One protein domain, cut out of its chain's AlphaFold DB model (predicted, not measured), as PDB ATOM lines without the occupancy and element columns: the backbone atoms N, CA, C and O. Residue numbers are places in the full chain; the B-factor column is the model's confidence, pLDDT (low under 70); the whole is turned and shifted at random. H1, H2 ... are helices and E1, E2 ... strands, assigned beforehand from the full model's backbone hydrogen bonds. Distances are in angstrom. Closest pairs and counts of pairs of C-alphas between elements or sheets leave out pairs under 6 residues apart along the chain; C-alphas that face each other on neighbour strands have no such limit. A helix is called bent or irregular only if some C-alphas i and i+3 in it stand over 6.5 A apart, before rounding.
ATOM      1  N   TYR A   2      -2.567 122.749  64.938       81.69
ATOM      2  CA  TYR A   2      -1.186 123.154  65.212       81.69
ATOM      3  C   TYR A   2      -1.155 124.470  66.005       81.69
ATOM      4  O   TYR A   2      -2.000 125.346  65.804       81.69
ATOM      5  N   LYS A   3      -0.197 124.594  66.926       86.31
ATOM      6  CA  LYS A   3       0.037 125.799  67.727       86.31
ATOM      7  C   LYS A   3       1.490 126.227  67.570       86.31
ATOM      8  O   LYS A   3       2.372 125.374  67.606       86.31
ATOM      9  N   ASN A   4       1.734 127.526  67.421       83.50
ATOM     10  CA  ASN A   4       3.098 128.050  67.369       83.50
ATOM     11  C   ASN A   4       3.765 128.044  68.758       83.50
ATOM     12  O   ASN A   4       3.159 127.644  69.756       83.50
ATOM     13  N   SER A   5       5.018 128.499  68.836       83.00
ATOM     14  CA  SER A   5       5.812 128.519  70.078       83.00
ATOM     15  C   SER A   5       5.173 129.316  71.223       83.00
ATOM     16  O   SER A   5       5.475 129.052  72.383       83.00
ATOM     17  N   ASN A   6       4.255 130.236  70.918       83.75
ATOM     18  CA  ASN A   6       3.505 131.021  71.901       83.75
ATOM     19  C   ASN A   6       2.171 130.359  72.304       83.75
ATOM     20  O   ASN A   6       1.356 130.970  72.992       83.75
ATOM     21  N   GLY A   7       1.903 129.129  71.852       85.19
ATOM     22  CA  GLY A   7       0.670 128.393  72.143       85.19
ATOM     23  C   GLY A   7      -0.560 128.870  71.359       85.19
ATOM     24  O   GLY A   7      -1.667 128.385  71.619       85.19
ATOM     25  N   ARG A   8      -0.388 129.785  70.396       86.88
ATOM     26  CA  ARG A   8      -1.469 130.313  69.552       86.88
ATOM     27  C   ARG A   8      -1.758 129.347  68.406       86.88
ATOM     28  O   ARG A   8      -0.830 128.884  67.748       86.88
ATOM     29  N   ALA A   9      -3.035 129.053  68.165       92.19
ATOM     30  CA  ALA A   9      -3.449 128.305  66.981       92.19
ATOM     31  C   ALA A   9      -3.222 129.145  65.718       92.19
ATOM     32  O   ALA A   9      -3.643 130.303  65.666       92.19
ATOM     33  N   ILE A  10      -2.567 128.551  64.724       94.62
ATOM     34  CA  ILE A  10      -2.213 129.213  63.468       94.62
ATOM     35  C   ILE A  10      -2.588 128.343  62.265       94.62
ATOM     36  O   ILE A  10      -2.816 127.138  62.403       94.62
ATOM     37  N   VAL A  11      -2.595 128.965  61.093       95.81
ATOM     38  CA  VAL A  11      -2.734 128.342  59.778       95.81
ATOM     39  C   VAL A  11      -1.487 128.683  58.963       95.81
ATOM     40  O   VAL A  11      -0.989 129.802  59.043       95.81
ATOM     41  N   LEU A  12      -0.960 127.723  58.204       95.69
ATOM     42  CA  LEU A  12       0.140 127.957  57.268       95.69
ATOM     43  C   LEU A  12      -0.418 127.924  55.845       95.69
ATOM     44  O   LEU A  12      -0.853 126.865  55.397       95.69
ATOM     45  N   LYS A  13      -0.391 129.061  55.140       96.62
ATOM     46  CA  LYS A  13      -0.648 129.117  53.691       96.62
ATOM     47  C   LYS A  13       0.699 128.984  52.979       96.62
ATOM     48  O   LYS A  13       1.542 129.870  53.104       96.62
ATOM     49  N   VAL A  14       0.925 127.849  52.316       96.94
ATOM     50  CA  VAL A  14       2.181 127.514  51.620       96.94
ATOM     51  C   VAL A  14       1.943 127.616  50.119       96.94
ATOM     52  O   VAL A  14       1.156 126.845  49.577       96.94
ATOM     53  N   ILE A  15       2.607 128.564  49.462       96.69
ATOM     54  CA  ILE A  15       2.341 128.941  48.070       96.69
ATOM     55  C   ILE A  15       3.625 128.726  47.261       96.69
ATOM     56  O   ILE A  15       4.597 129.439  47.518       96.69
ATOM     57  N   PRO A  16       3.677 127.756  46.327       97.25
ATOM     58  CA  PRO A  16       4.821 127.603  45.435       97.25
ATOM     59  C   PRO A  16       4.898 128.798  44.479       97.25
ATOM     60  O   PRO A  16       3.880 129.234  43.941       97.25
ATOM     61  N   ILE A  17       6.099 129.341  44.302       97.50
ATOM     62  CA  ILE A  17       6.355 130.504  43.447       97.50
ATOM     63  C   ILE A  17       7.564 130.262  42.545       97.50
ATOM     64  O   ILE A  17       8.436 129.453  42.863       97.50
ATOM     65  N   GLU A  18       7.640 131.015  41.450       97.19
ATOM     66  CA  GLU A  18       8.774 131.055  40.511       97.19
ATOM     67  C   GLU A  18       9.116 129.755  39.762       97.19
ATOM     68  O   GLU A  18       9.950 129.793  38.861       97.19
ATOM     69  N   GLY A  19       8.480 128.625  40.069       95.31
ATOM     70  CA  GLY A  19       8.710 127.366  39.367       95.31
ATOM     71  C   GLY A  19       7.983 127.276  38.022       95.31
ATOM     72  O   GLY A  19       6.949 127.904  37.805       95.31
ATOM     73  N   ASP A  20       8.511 126.437  37.130       94.12
ATOM     74  CA  ASP A  20       7.966 126.223  35.779       94.12
ATOM     75  C   ASP A  20       6.928 125.089  35.708       94.12
ATOM     76  O   ASP A  20       6.285 124.879  34.679       94.12
ATOM     77  N   LYS A  21       6.784 124.308  36.786       93.38
ATOM     78  CA  LYS A  21       5.792 123.228  36.861       93.38
ATOM     79  C   LYS A  21       4.418 123.829  37.130       93.38
ATOM     80  O   LYS A  21       4.285 124.624  38.061       93.38
ATOM     81  N   LEU A  22       3.417 123.387  36.371       94.56
ATOM     82  CA  LEU A  22       2.020 123.653  36.700       94.56
ATOM     83  C   LEU A  22       1.681 123.011  38.050       94.56
ATOM     84  O   LEU A  22       2.135 121.901  38.340       94.56
ATOM     85  N   VAL A  23       0.902 123.720  38.858       94.62
ATOM     86  CA  VAL A  23       0.414 123.262  40.160       94.62
ATOM     87  C   VAL A  23      -1.090 123.479  40.183       94.62
ATOM     88  O   VAL A  23      -1.547 124.608  40.053       94.62
ATOM     89  N   ASN A  24      -1.857 122.400  40.340       92.81
ATOM     90  CA  ASN A  24      -3.321 122.410  40.280       92.81
ATOM     91  C   ASN A  24      -3.852 122.974  38.949       92.81
ATOM     92  O   ASN A  24      -4.879 123.641  38.915       92.81
ATOM     93  N   GLY A  25      -3.126 122.732  37.854       90.00
ATOM     94  CA  GLY A  25      -3.460 123.244  36.521       90.00
ATOM     95  C   GLY A  25      -2.959 124.659  36.208       90.00
ATOM     96  O   GLY A  25      -2.967 125.034  35.039       90.00
ATOM     97  N   GLU A  26      -2.443 125.405  37.189       90.88
ATOM     98  CA  GLU A  26      -2.033 126.805  37.018       90.88
ATOM     99  C   GLU A  26      -0.511 127.005  37.046       90.88
ATOM    100  O   GLU A  26       0.244 126.232  37.644       90.88
ATOM    101  N   CYS A  27      -0.044 128.074  36.395       93.50
ATOM    102  CA  CYS A  27       1.335 128.536  36.527       93.50
ATOM    103  C   CYS A  27       1.591 129.044  37.950       93.50
ATOM    104  O   CYS A  27       0.744 129.692  38.558       93.50
ATOM    105  N   GLN A  28       2.793 128.806  38.471       95.56
ATOM    106  CA  GLN A  28       3.169 129.364  39.767       95.56
ATOM    107  C   GLN A  28       3.308 130.885  39.676       95.56
ATOM    108  O   GLN A  28       3.918 131.400  38.734       95.56
ATOM    109  N   LYS A  29       2.815 131.583  40.706       94.19
ATOM    110  CA  LYS A  29       2.950 133.037  40.827       94.19
ATOM    111  C   LYS A  29       4.423 133.458  40.786       94.19
ATOM    112  O   LYS A  29       5.297 132.805  41.369       94.19
ATOM    113  N   LYS A  30       4.688 134.590  40.145       94.44
ATOM    114  CA  LYS A  30       5.953 135.324  40.203       94.44
ATOM    115  C   LYS A  30       6.034 136.183  41.458       94.44
ATOM    116  O   LYS A  30       5.031 136.449  42.125       94.44
ATOM    117  N   PHE A  31       7.240 136.636  41.795       93.19
ATOM    118  CA  PHE A  31       7.466 137.495  42.960       93.19
ATOM    119  C   PHE A  31       6.597 138.754  42.953       93.19
ATOM    120  O   PHE A  31       6.112 139.167  44.003       93.19
ATOM    121  N   GLU A  32       6.393 139.357  41.783       87.12
ATOM    122  CA  GLU A  32       5.568 140.557  41.631       87.12
ATOM    123  C   GLU A  32       4.082 140.294  41.918       87.12
ATOM    124  O   GLU A  32       3.436 141.108  42.573       87.12
ATOM    125  N   GLU A  33       3.569 139.123  41.536       89.38
ATOM    126  CA  GLU A  33       2.166 138.729  41.723       89.38
ATOM    127  C   GLU A  33       1.858 138.321  43.169       89.38
ATOM    128  O   GLU A  33       0.750 138.530  43.660       89.38
ATOM    129  N   ILE A  34       2.826 137.732  43.886       94.56
ATOM    130  CA  ILE A  34       2.635 137.356  45.297       94.56
ATOM    131  C   ILE A  34       2.868 138.530  46.259       94.56
ATOM    132  O   ILE A  34       2.384 138.516  47.394       94.56
ATOM    133  N   LEU A  35       3.600 139.560  45.826       93.19
ATOM    134  CA  LEU A  35       3.898 140.727  46.653       93.19
ATOM    135  C   LEU A  35       2.626 141.494  47.038       93.19
ATOM    136  O   LEU A  35       2.516 141.935  48.184       93.19
ATOM    137  N   SER A  36       1.668 141.604  46.114       92.19
ATOM    138  CA  SER A  36       0.372 142.250  46.350       92.19
ATOM    139  C   SER A  36      -0.366 141.591  47.524       92.19
ATOM    140  O   SER A  36      -0.732 142.274  48.481       92.19
ATOM    141  N   GLU A  37      -0.479 140.260  47.519       94.75
ATOM    142  CA  GLU A  37      -1.115 139.478  48.584       94.75
ATOM    143  C   GLU A  37      -0.398 139.676  49.928       94.75
ATOM    144  O   GLU A  37      -1.052 139.922  50.943       94.75
ATOM    145  N   ILE A  38       0.940 139.634  49.956       96.19
ATOM    146  CA  ILE A  38       1.723 139.827  51.190       96.19
ATOM    147  C   ILE A  38       1.485 141.223  51.776       96.19
ATOM    148  O   ILE A  38       1.225 141.341  52.977       96.19
ATOM    149  N   ILE A  39       1.571 142.272  50.950       96.00
ATOM    150  CA  ILE A  39       1.386 143.661  51.392       96.00
ATOM    151  C   ILE A  39      -0.042 143.862  51.893       96.00
ATOM    152  O   ILE A  39      -0.223 144.342  53.011       96.00
ATOM    153  N   ILE A  40      -1.049 143.443  51.122       95.25
ATOM    154  CA  ILE A  40      -2.457 143.606  51.501       95.25
ATOM    155  C   ILE A  40      -2.751 142.862  52.807       95.25
ATOM    156  O   ILE A  40      -3.301 143.455  53.735       95.25
ATOM    157  N   THR A  41      -2.303 141.608  52.940       96.88
ATOM    158  CA  THR A  41      -2.459 140.841  54.189       96.88
ATOM    159  C   THR A  41      -1.817 141.571  55.372       96.88
ATOM    160  O   THR A  41      -2.413 141.671  56.447       96.88
ATOM    161  N   ALA A  42      -0.600 142.094  55.191       97.00
ATOM    162  CA  ALA A  42       0.135 142.779  56.247       97.00
ATOM    163  C   ALA A  42      -0.541 144.087  56.676       97.00
ATOM    164  O   ALA A  42      -0.635 144.347  57.877       97.00
ATOM    165  N   GLU A  43      -1.015 144.902  55.733       95.56
ATOM    166  CA  GLU A  43      -1.668 146.176  56.046       95.56
ATOM    167  C   GLU A  43      -3.042 145.977  56.691       95.56
ATOM    168  O   GLU A  43      -3.334 146.610  57.706       95.56
ATOM    169  N   LEU A  44      -3.854 145.040  56.193       95.00
ATOM    170  CA  LEU A  44      -5.157 144.740  56.797       95.00
ATOM    171  C   LEU A  44      -5.022 144.152  58.202       95.00
ATOM    172  O   LEU A  44      -5.781 144.515  59.100       95.00
ATOM    173  N   SER A  45      -4.001 143.324  58.442       96.31
ATOM    174  CA  SER A  45      -3.729 142.789  59.780       96.31
ATOM    175  C   SER A  45      -3.373 143.878  60.806       96.31
ATOM    176  O   SER A  45      -3.615 143.699  62.006       96.31
ATOM    177  N   LYS A  46      -2.816 145.022  60.376       95.75
ATOM    178  CA  LYS A  46      -2.489 146.143  61.275       95.75
ATOM    179  C   LYS A  46      -3.727 146.889  61.764       95.75
ATOM    180  O   LYS A  46      -3.664 147.462  62.855       95.75
ATOM    181  N   LEU A  47      -4.841 146.836  61.025       93.88
ATOM    182  CA  LEU A  47      -6.065 147.570  61.363       93.88
ATOM    183  C   LEU A  47      -6.588 147.227  62.761       93.88
ATOM    184  O   LEU A  47      -7.151 148.088  63.418       93.88
ATOM    185  N   LYS A  48      -6.313 146.042  63.312       92.56
ATOM    186  CA  LYS A  48      -6.706 145.700  64.694       92.56
ATOM    187  C   LYS A  48      -6.174 146.653  65.778       92.56
ATOM    188  O   LYS A  48      -6.733 146.699  66.869       92.56
ATOM    189  N   ASN A  49      -5.097 147.392  65.494       93.19
ATOM    190  CA  ASN A  49      -4.448 148.319  66.426       93.19
ATOM    191  C   ASN A  49      -4.486 149.784  65.959       93.19
ATOM    192  O   ASN A  49      -3.874 150.643  66.601       93.19
ATOM    193  N   ASP A  50      -5.167 150.071  64.850       93.38
ATOM    194  CA  ASP A  50      -5.256 151.424  64.311       93.38
ATOM    195  C   ASP A  50      -6.069 152.349  65.241       93.38
ATOM    196  O   ASP A  50      -6.834 151.895  66.098       93.38
ATOM    197  N   GLN A  51      -5.855 153.659  65.123       90.88
ATOM    198  CA  GLN A  51      -6.498 154.665  65.976       90.88
ATOM    199  C   GLN A  51      -7.725 155.309  65.321       90.88
ATOM    200  O   GLN A  51      -8.564 155.856  66.032       90.88
ATOM    201  N   GLU A  52      -7.837 155.249  63.995       89.31
ATOM    202  CA  GLU A  52      -8.909 155.874  63.222       89.31
ATOM    203  C   GLU A  52      -9.810 154.825  62.556       89.31
ATOM    204  O   GLU A  52     -11.036 154.952  62.605       89.31
ATOM    205  N   TYR A  53      -9.223 153.760  62.008       89.25
ATOM    206  CA  TYR A  53      -9.927 152.672  61.325       89.25
ATOM    207  C   TYR A  53      -9.540 151.322  61.917       89.25
ATOM    208  O   TYR A  53      -8.621 150.656  61.442       89.25
ATOM    209  N   ARG A  54     -10.241 150.908  62.974       91.69
ATOM    210  CA  ARG A  54      -9.879 149.725  63.758       91.69
ATOM    211  C   ARG A  54     -10.857 148.590  63.564       91.69
ATOM    212  O   ARG A  54     -12.026 148.755  63.868       91.69
ATOM    213  N   THR A  55     -10.378 147.416  63.173       91.44
ATOM    214  CA  THR A  55     -11.220 146.215  63.095       91.44
ATOM    215  C   THR A  55     -10.409 144.942  63.317       91.44
ATOM    216  O   THR A  55      -9.255 144.847  62.901       91.44
ATOM    217  N   GLY A  56     -11.019 143.962  63.986       91.50
ATOM    218  CA  GLY A  56     -10.506 142.591  64.093       91.50
ATOM    219  C   GLY A  56     -10.999 141.663  62.977       91.50
ATOM    220  O   GLY A  56     -10.740 140.466  63.038       91.50
ATOM    221  N   GLY A  57     -11.724 142.198  61.987       93.44
ATOM    222  CA  GLY A  57     -12.392 141.429  60.935       93.44
ATOM    223  C   GLY A  57     -11.477 140.871  59.843       93.44
ATOM    224  O   GLY A  57     -11.959 140.147  58.980       93.44
ATOM    225  N   PHE A  58     -10.176 141.168  59.864       95.62
ATOM    226  CA  PHE A  58      -9.190 140.653  58.907       95.62
ATOM    227  C   PHE A  58      -8.248 139.659  59.565       95.62
ATOM    228  O   PHE A  58      -7.901 139.797  60.739       95.62
ATOM    229  N   VAL A  59      -7.794 138.670  58.795       96.56
ATOM    230  CA  VAL A  59      -6.863 137.670  59.316       96.56
ATOM    231  C   VAL A  59      -5.556 138.283  59.802       96.56
ATOM    232  O   VAL A  59      -4.955 139.158  59.179       96.56
ATOM    233  N   ASP A  60      -5.093 137.768  60.935       95.62
ATOM    234  CA  ASP A  60      -3.807 138.134  61.500       95.62
ATOM    235  C   ASP A  60      -2.659 137.550  60.680       95.62
ATOM    236  O   ASP A  60      -2.531 136.329  60.606       95.62
ATOM    237  N   LEU A  61      -1.767 138.398  60.170       97.00
ATOM    238  CA  LEU A  61      -0.471 137.964  59.662       97.00
ATOM    239  C   LEU A  61       0.527 137.903  60.821       97.00
ATOM    240  O   LEU A  61       0.926 138.925  61.379       97.00
ATOM    241  N   VAL A  62       0.934 136.693  61.196       95.25
ATOM    242  CA  VAL A  62       1.952 136.457  62.227       95.25
ATOM    243  C   VAL A  62       3.350 136.546  61.622       95.25
ATOM    244  O   VAL A  62       4.250 137.134  62.224       95.25
ATOM    245  N   ASN A  63       3.546 135.955  60.442       95.38
ATOM    246  CA  ASN A  63       4.831 135.939  59.751       95.38
ATOM    247  C   ASN A  63       4.651 135.702  58.248       95.38
ATOM    248  O   ASN A  63       3.715 135.021  57.841       95.38
ATOM    249  N   ALA A  64       5.586 136.194  57.442       96.88
ATOM    250  CA  ALA A  64       5.684 135.889  56.019       96.88
ATOM    251  C   ALA A  64       7.141 135.547  55.697       96.88
ATOM    252  O   ALA A  64       8.049 136.317  56.022       96.88
ATOM    253  N   ARG A  65       7.387 134.378  55.101       97.12
ATOM    254  CA  ARG A  65       8.745 133.911  54.785       97.12
ATOM    255  C   ARG A  65       8.823 133.378  53.367       97.12
ATOM    256  O   ARG A  65       7.975 132.590  52.969       97.12
ATOM    257  N   CYS A  66       9.883 133.753  52.658       97.88
ATOM    258  CA  CYS A  66      10.318 133.040  51.464       97.88
ATOM    259  C   CYS A  66      11.238 131.893  51.898       97.88
ATOM    260  O   CYS A  66      12.209 132.121  52.627       97.88
ATOM    261  N   VAL A  67      10.900 130.667  51.513       98.00
ATOM    262  CA  VAL A  67      11.645 129.447  51.854       98.00
ATOM    263  C   VAL A  67      11.965 128.660  50.589       98.00
ATOM    264  O   VAL A  67      11.316 128.845  49.563       98.00
ATOM    265  N   GLN A  68      12.961 127.780  50.669       98.31
ATOM    266  CA  GLN A  68      13.417 126.965  49.549       98.31
ATOM    267  C   GLN A  68      13.574 125.505  49.983       98.31
ATOM    268  O   GLN A  68      14.115 125.250  51.063       98.31
ATOM    269  N   GLY A  69      13.132 124.558  49.153       97.75
ATOM    270  CA  GLY A  69      13.332 123.129  49.398       97.75
ATOM    271  C   GLY A  69      12.260 122.228  48.795       97.75
ATOM    272  O   GLY A  69      11.304 122.677  48.174       97.75
ATOM    273  N   GLN A  70      12.382 120.927  49.039       97.31
ATOM    274  CA  GLN A  70      11.282 119.999  48.786       97.31
ATOM    275  C   GLN A  70      10.145 120.202  49.796       97.31
ATOM    276  O   GLN A  70      10.357 120.720  50.898       97.31
ATOM    277  N   TYR A  71       8.939 119.761  49.433       97.06
ATOM    278  CA  TYR A  71       7.815 119.770  50.363       97.06
ATOM    279  C   TYR A  71       8.109 118.820  51.541       97.06
ATOM    280  O   TYR A  71       8.470 117.666  51.302       97.06
ATOM    281  N   PRO A  72       7.991 119.267  52.805       96.62
ATOM    282  CA  PRO A  72       8.348 118.440  53.955       96.62
ATOM    283  C   PRO A  72       7.530 117.142  54.039       96.62
ATOM    284  O   PRO A  72       6.303 117.189  53.940       96.62
ATOM    285  N   GLU A  73       8.188 116.006  54.303       96.50
ATOM    286  CA  GLU A  73       7.550 114.675  54.400       96.50
ATOM    287  C   GLU A  73       6.362 114.670  55.372       96.50
ATOM    288  O   GLU A  73       5.280 114.194  55.050       96.50
ATOM    289  N   ASN A  74       6.506 115.318  56.529       95.62
ATOM    290  CA  ASN A  74       5.432 115.411  57.515       95.62
ATOM    291  C   ASN A  74       4.210 116.213  57.026       95.62
ATOM    292  O   ASN A  74       3.109 116.005  57.529       95.62
ATOM    293  N   LEU A  75       4.385 117.167  56.102       96.06
ATOM    294  CA  LEU A  75       3.263 117.883  55.485       96.06
ATOM    295  C   LEU A  75       2.640 117.068  54.349       96.06
ATOM    296  O   LEU A  75       1.429 117.152  54.158       96.06
ATOM    297  N   ILE A  76       3.441 116.263  53.643       97.19
ATOM    298  CA  ILE A  76       2.942 115.280  52.677       97.19
ATOM    299  C   ILE A  76       2.018 114.284  53.385       97.19
ATOM    300  O   ILE A  76       0.869 114.156  52.975       97.19
ATOM    301  N   ASP A  77       2.452 113.686  54.497       97.00
ATOM    302  CA  ASP A  77       1.638 112.734  55.270       97.00
ATOM    303  C   ASP A  77       0.284 113.339  55.692       97.00
ATOM    304  O   ASP A  77      -0.765 112.694  55.623       97.00
ATOM    305  N   LEU A  78       0.285 114.608  56.120       95.62
ATOM    306  CA  LEU A  78      -0.937 115.329  56.491       95.62
ATOM    307  C   LEU A  78      -1.844 115.602  55.286       95.62
ATOM    308  O   LEU A  78      -3.067 115.531  55.420       95.62
ATOM    309  N   TRP A  79      -1.263 115.910  54.127       96.69
ATOM    310  CA  TRP A  79      -2.003 116.095  52.883       96.69
ATOM    311  C   TRP A  79      -2.635 114.778  52.410       96.69
ATOM    312  O   TRP A  79      -3.815 114.757  52.057       96.69
ATOM    313  N   GLU A  80      -1.908 113.660  52.484       97.31
ATOM    314  CA  GLU A  80      -2.431 112.337  52.127       97.31
ATOM    315  C   GLU A  80      -3.570 111.908  53.054       97.31
ATOM    316  O   GLU A  80      -4.623 111.481  52.573       97.31
ATOM    317  N   LEU A  81      -3.411 112.114  54.366       96.56
ATOM    318  CA  LEU A  81      -4.470 111.876  55.344       96.56
ATOM    319  C   LEU A  81      -5.709 112.736  55.057       96.56
ATOM    320  O   LEU A  81      -6.840 112.270  55.205       96.56
ATOM    321  N   TYR A  82      -5.528 113.999  54.660       95.44
ATOM    322  CA  TYR A  82      -6.650 114.858  54.286       95.44
ATOM    323  C   TYR A  82      -7.376 114.313  53.051       95.44
ATOM    324  O   TYR A  82      -8.598 114.137  53.103       95.44
ATOM    325  N   ARG A  83      -6.626 113.985  51.989       95.94
ATOM    326  CA  ARG A  83      -7.132 113.399  50.739       95.94
ATOM    327  C   ARG A  83      -7.938 112.127  50.991       95.94
ATOM    328  O   ARG A  83      -9.012 111.981  50.422       95.94
ATOM    329  N   GLU A  84      -7.458 111.222  51.840       96.69
ATOM    330  CA  GLU A  84      -8.165 109.971  52.156       96.69
ATOM    331  C   GLU A  84      -9.517 110.205  52.845       96.69
ATOM    332  O   GLU A  84     -10.469 109.462  52.610       96.69
ATOM    333  N   ASN A  85      -9.615 111.241  53.683       95.44
ATOM    334  CA  ASN A  85     -10.816 111.519  54.471       95.44
ATOM    335  C   ASN A  85     -11.834 112.425  53.758       95.44
ATOM    336  O   ASN A  85     -13.026 112.329  54.048       95.44
ATOM    337  N   HIS A  86     -11.383 113.308  52.862       93.12
ATOM    338  CA  HIS A  86     -12.225 114.362  52.276       93.12
ATOM    339  C   HIS A  86     -12.199 114.403  50.743       93.12
ATOM    340  O   HIS A  86     -13.068 115.034  50.148       93.12
ATOM    341  N   GLY A  87     -11.239 113.733  50.100       93.88
ATOM    342  CA  GLY A  87     -10.894 113.988  48.704       93.88
ATOM    343  C   GLY A  87     -10.136 115.309  48.528       93.88
ATOM    344  O   GLY A  87     -10.056 116.138  49.434       93.88
ATOM    345  N   THR A  88      -9.525 115.489  47.361       92.94
ATOM    346  CA  THR A  88      -8.917 116.755  46.938       92.94
ATOM    347  C   THR A  88      -8.757 116.749  45.424       92.94
ATOM    348  O   THR A  88      -8.458 115.699  44.853       92.94
ATOM    349  N   ASP A  89      -8.939 117.914  44.809       91.25
ATOM    350  CA  ASP A  89      -8.656 118.143  43.390       91.25
ATOM    351  C   ASP A  89      -7.214 118.636  43.164       91.25
ATOM    352  O   ASP A  89      -6.789 118.806  42.026       91.25
ATOM    353  N   ASN A  90      -6.451 118.851  44.245       94.31
ATOM    354  CA  ASN A  90      -5.087 119.355  44.163       94.31
ATOM    355  C   ASN A  90      -4.102 118.263  43.737       94.31
ATOM    356  O   ASN A  90      -4.219 117.095  44.125       94.31
ATOM    357  N   ASP A  91      -3.062 118.683  43.024       95.31
ATOM    358  CA  ASP A  91      -1.918 117.844  42.713       95.31
ATOM    359  C   ASP A  91      -1.177 117.438  43.992       95.31
ATOM    360  O   ASP A  91      -1.110 118.169  44.987       95.31
ATOM    361  N   HIS A  92      -0.567 116.254  43.960       96.31
ATOM    362  CA  HIS A  92       0.240 115.786  45.077       96.31
ATOM    363  C   HIS A  92       1.489 116.677  45.242       96.31
ATOM    364  O   HIS A  92       2.272 116.807  44.300       96.31
ATOM    365  N   PRO A  93       1.788 117.215  46.440       95.19
ATOM    366  CA  PRO A  93       2.896 118.159  46.632       95.19
ATOM    367  C   PRO A  93       4.299 117.516  46.588       95.19
ATOM    368  O   PRO A  93       5.289 118.158  46.922       95.19
ATOM    369  N   ASN A  94       4.429 116.252  46.166       94.94
ATOM    370  CA  ASN A  94       5.730 115.572  46.059       94.94
ATOM    371  C   ASN A  94       6.450 115.884  44.735       94.94
ATOM    372  O   ASN A  94       7.549 115.393  44.498       94.94
ATOM    373  N   ILE A  95       5.832 116.695  43.875       94.00
ATOM    374  CA  ILE A  95       6.372 117.103  42.576       94.00
ATOM    375  C   ILE A  95       7.523 118.115  42.686       94.00
ATOM    376  O   ILE A  95       8.217 118.360  41.695       94.00
ATOM    377  N   PHE A  96       7.715 118.732  43.854       95.94
ATOM    378  CA  PHE A  96       8.662 119.828  44.040       95.94
ATOM    379  C   PHE A  96      10.090 119.348  44.325       95.94
ATOM    380  O   PHE A  96      10.323 118.417  45.097       95.94
ATOM    381  N   GLU A  97      11.056 120.021  43.703       95.38
ATOM    382  CA  GLU A  97      12.492 119.745  43.828       95.38
ATOM    383  C   GLU A  97      13.157 120.675  44.853       95.38
ATOM    384  O   GLU A  97      12.517 121.575  45.398       95.38
ATOM    385  N   GLN A  98      14.438 120.444  45.157       97.06
ATOM    386  CA  GLN A  98      15.152 121.146  46.230       97.06
ATOM    387  C   GLN A  98      15.264 122.658  45.980       97.06
ATOM    388  O   GLN A  98      15.399 123.440  46.919       97.06
ATOM    389  N   GLU A  99      15.202 123.068  44.719       97.31
ATOM    390  CA  GLU A  99      15.326 124.446  44.273       97.31
ATOM    391  C   GLU A  99      14.009 125.229  44.375       97.31
ATOM    392  O   GLU A  99      14.055 126.458  44.305       97.31
ATOM    393  N   GLN A 100      12.867 124.550  44.564       98.12
ATOM    394  CA  GLN A 100      11.539 125.166  44.591       98.12
ATOM    395  C   GLN A 100      11.438 126.221  45.698       98.12
ATOM    396  O   GLN A 100      11.765 125.961  46.860       98.12
ATOM    397  N   LEU A 101      10.936 127.400  45.332       98.31
ATOM    398  CA  LEU A 101      10.662 128.500  46.249       98.31
ATOM    399  C   LEU A 101       9.199 128.491  46.692       98.31
ATOM    400  O   LEU A 101       8.302 128.167  45.915       98.31
ATOM    401  N   TYR A 102       8.952 128.896  47.934       98.31
ATOM    402  CA  TYR A 102       7.602 129.094  48.454       98.31
ATOM    403  C   TYR A 102       7.519 130.376  49.258       98.31
ATOM    404  O   TYR A 102       8.446 130.720  49.995       98.31
ATOM    405  N   ILE A 103       6.352 131.008  49.214       98.06
ATOM    406  CA  ILE A 103       5.925 131.930  50.261       98.06
ATOM    407  C   ILE A 103       5.119 131.145  51.296       98.06
ATOM    408  O   ILE A 103       4.171 130.435  50.963       98.06
ATOM    409  N   VAL A 104       5.504 131.276  52.563       97.69
ATOM    410  CA  VAL A 104       4.777 130.728  53.710       97.69
ATOM    411  C   VAL A 104       4.226 131.882  54.530       97.69
ATOM    412  O   VAL A 104       4.991 132.629  55.148       97.69
ATOM    413  N   LEU A 105       2.899 132.006  54.549       97.50
ATOM    414  CA  LEU A 105       2.182 132.931  55.421       97.50
ATOM    415  C   LEU A 105       1.735 132.186  56.680       97.50
ATOM    416  O   LEU A 105       0.965 131.226  56.613       97.50
ATOM    417  N   GLU A 106       2.227 132.631  57.833       96.69
ATOM    418  CA  GLU A 106       1.748 132.210  59.147       96.69
ATOM    419  C   GLU A 106       0.572 133.107  59.535       96.69
ATOM    420  O   GLU A 106       0.757 134.290  59.828       96.69
ATOM    421  N   LEU A 107      -0.635 132.549  59.521       97.19
ATOM    422  CA  LEU A 107      -1.890 133.269  59.703       97.19
ATOM    423  C   LEU A 107      -2.569 132.890  61.023       97.19
ATOM    424  O   LEU A 107      -2.457 131.761  61.507       97.19
ATOM    425  N   GLY A 108      -3.305 133.826  61.618       96.06
ATOM    426  CA  GLY A 108      -4.192 133.535  62.741       96.06
ATOM    427  C   GLY A 108      -5.317 132.581  62.327       96.06
ATOM    428  O   GLY A 108      -5.858 132.688  61.232       96.06
ATOM    429  N   ASN A 109      -5.695 131.651  63.205       95.50
ATOM    430  CA  ASN A 109      -6.854 130.799  62.947       95.50
ATOM    431  C   ASN A 109      -8.171 131.582  63.132       95.50
ATOM    432  O   ASN A 109      -8.528 131.896  64.266       95.50
ATOM    433  N   GLY A 110      -8.880 131.853  62.030       94.56
ATOM    434  CA  GLY A 110     -10.177 132.546  62.014       94.56
ATOM    435  C   GLY A 110     -11.404 131.649  62.224       94.56
ATOM    436  O   GLY A 110     -12.520 132.154  62.303       94.56
TER     437      GLY A 110
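Overview. This is residues 2 to 110 of the 285 residues of the protein "Non-specific serine/threonine protein kinase" of Phlebotomus papatasi (UniProt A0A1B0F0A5). A twisted sheet of three strands runs through the middle of this domain, and the long helix H1 covers one face of it, running along the strands. The second helix, H2, is set well away from both, with the sheet between it and H1, and it is joined to the strands by links at its two ends. The 109 printed residues hold, along the chain, E1, H1, E2, H2 and E3; the sheet order is E1, E3, E2, antiparallel throughout, and the class is mixed, helices and strands. The whole is only just compact, close to loose, with a radius of gyration of the C-alphas of 15.7 A and spans of 46 by 32 by 25 A.

Along the chain. Start with the sheet: find C-alpha 10 at (-2.213, 129.213, 63.468), where E1, residues 10 to 17, sets out on its 21.8 A. E3, residues 101 to 108, runs 22.8 A and ends at C-alpha 108, (-4.192, 133.535, 62.741). E2, residues 61 to 68, covers 20.4 A. For H1, residues 31 to 49, go to C-alpha 31 at (7.466, 137.495, 42.960); from there it runs 28.5 A. H2, residues 73 to 86, measures 19.9 A.

Arrangement. Look first at the inner strand E3. It is antiparallel to the edge strand E1 at 159 degrees, with N 13 and O 105 within hydrogen-bond range at 2.9 A. On its other side it is antiparallel to the edge strand E2 at 163 degrees, with N 104 and O 65 within range at 2.8 A. H1 is on the sheet at a height of 9.9 A, over E3 and E2, and runs along the strands, at 15 degrees to E3 on the local plane. The closest C-alphas of H1 and E2 are those of Ser 45 and Leu 61, 5.8 A. The sheet and H1 make two layers, a helix on one face of a sheet. E1, H1 and E2 form a split strand-helix-strand unit, two strands running the same way with E3 between them, and its crossover is right-handed. H2 is not on the sheet, and it is apart from E1 and H1. In H2 each O i to N i+4 pair is within hydrogen-bond range; in H1, 10 of 15 are. H1 is neither bent nor irregular, but only just: C-alphas 45 and 48 are 6.4 A apart.

Size, cuts and confidence. The C-alphas farthest apart are those of Glu 52 and Glu 84, 47.2 A. The printed part, residues 2 to 110, has no cut. The links E1 to H1, H1 to E2 and H2 to E3 are long, while E2 to H2 is tight. The mean pLDDT of the printed part is 94.4, and no printed residue is under 70.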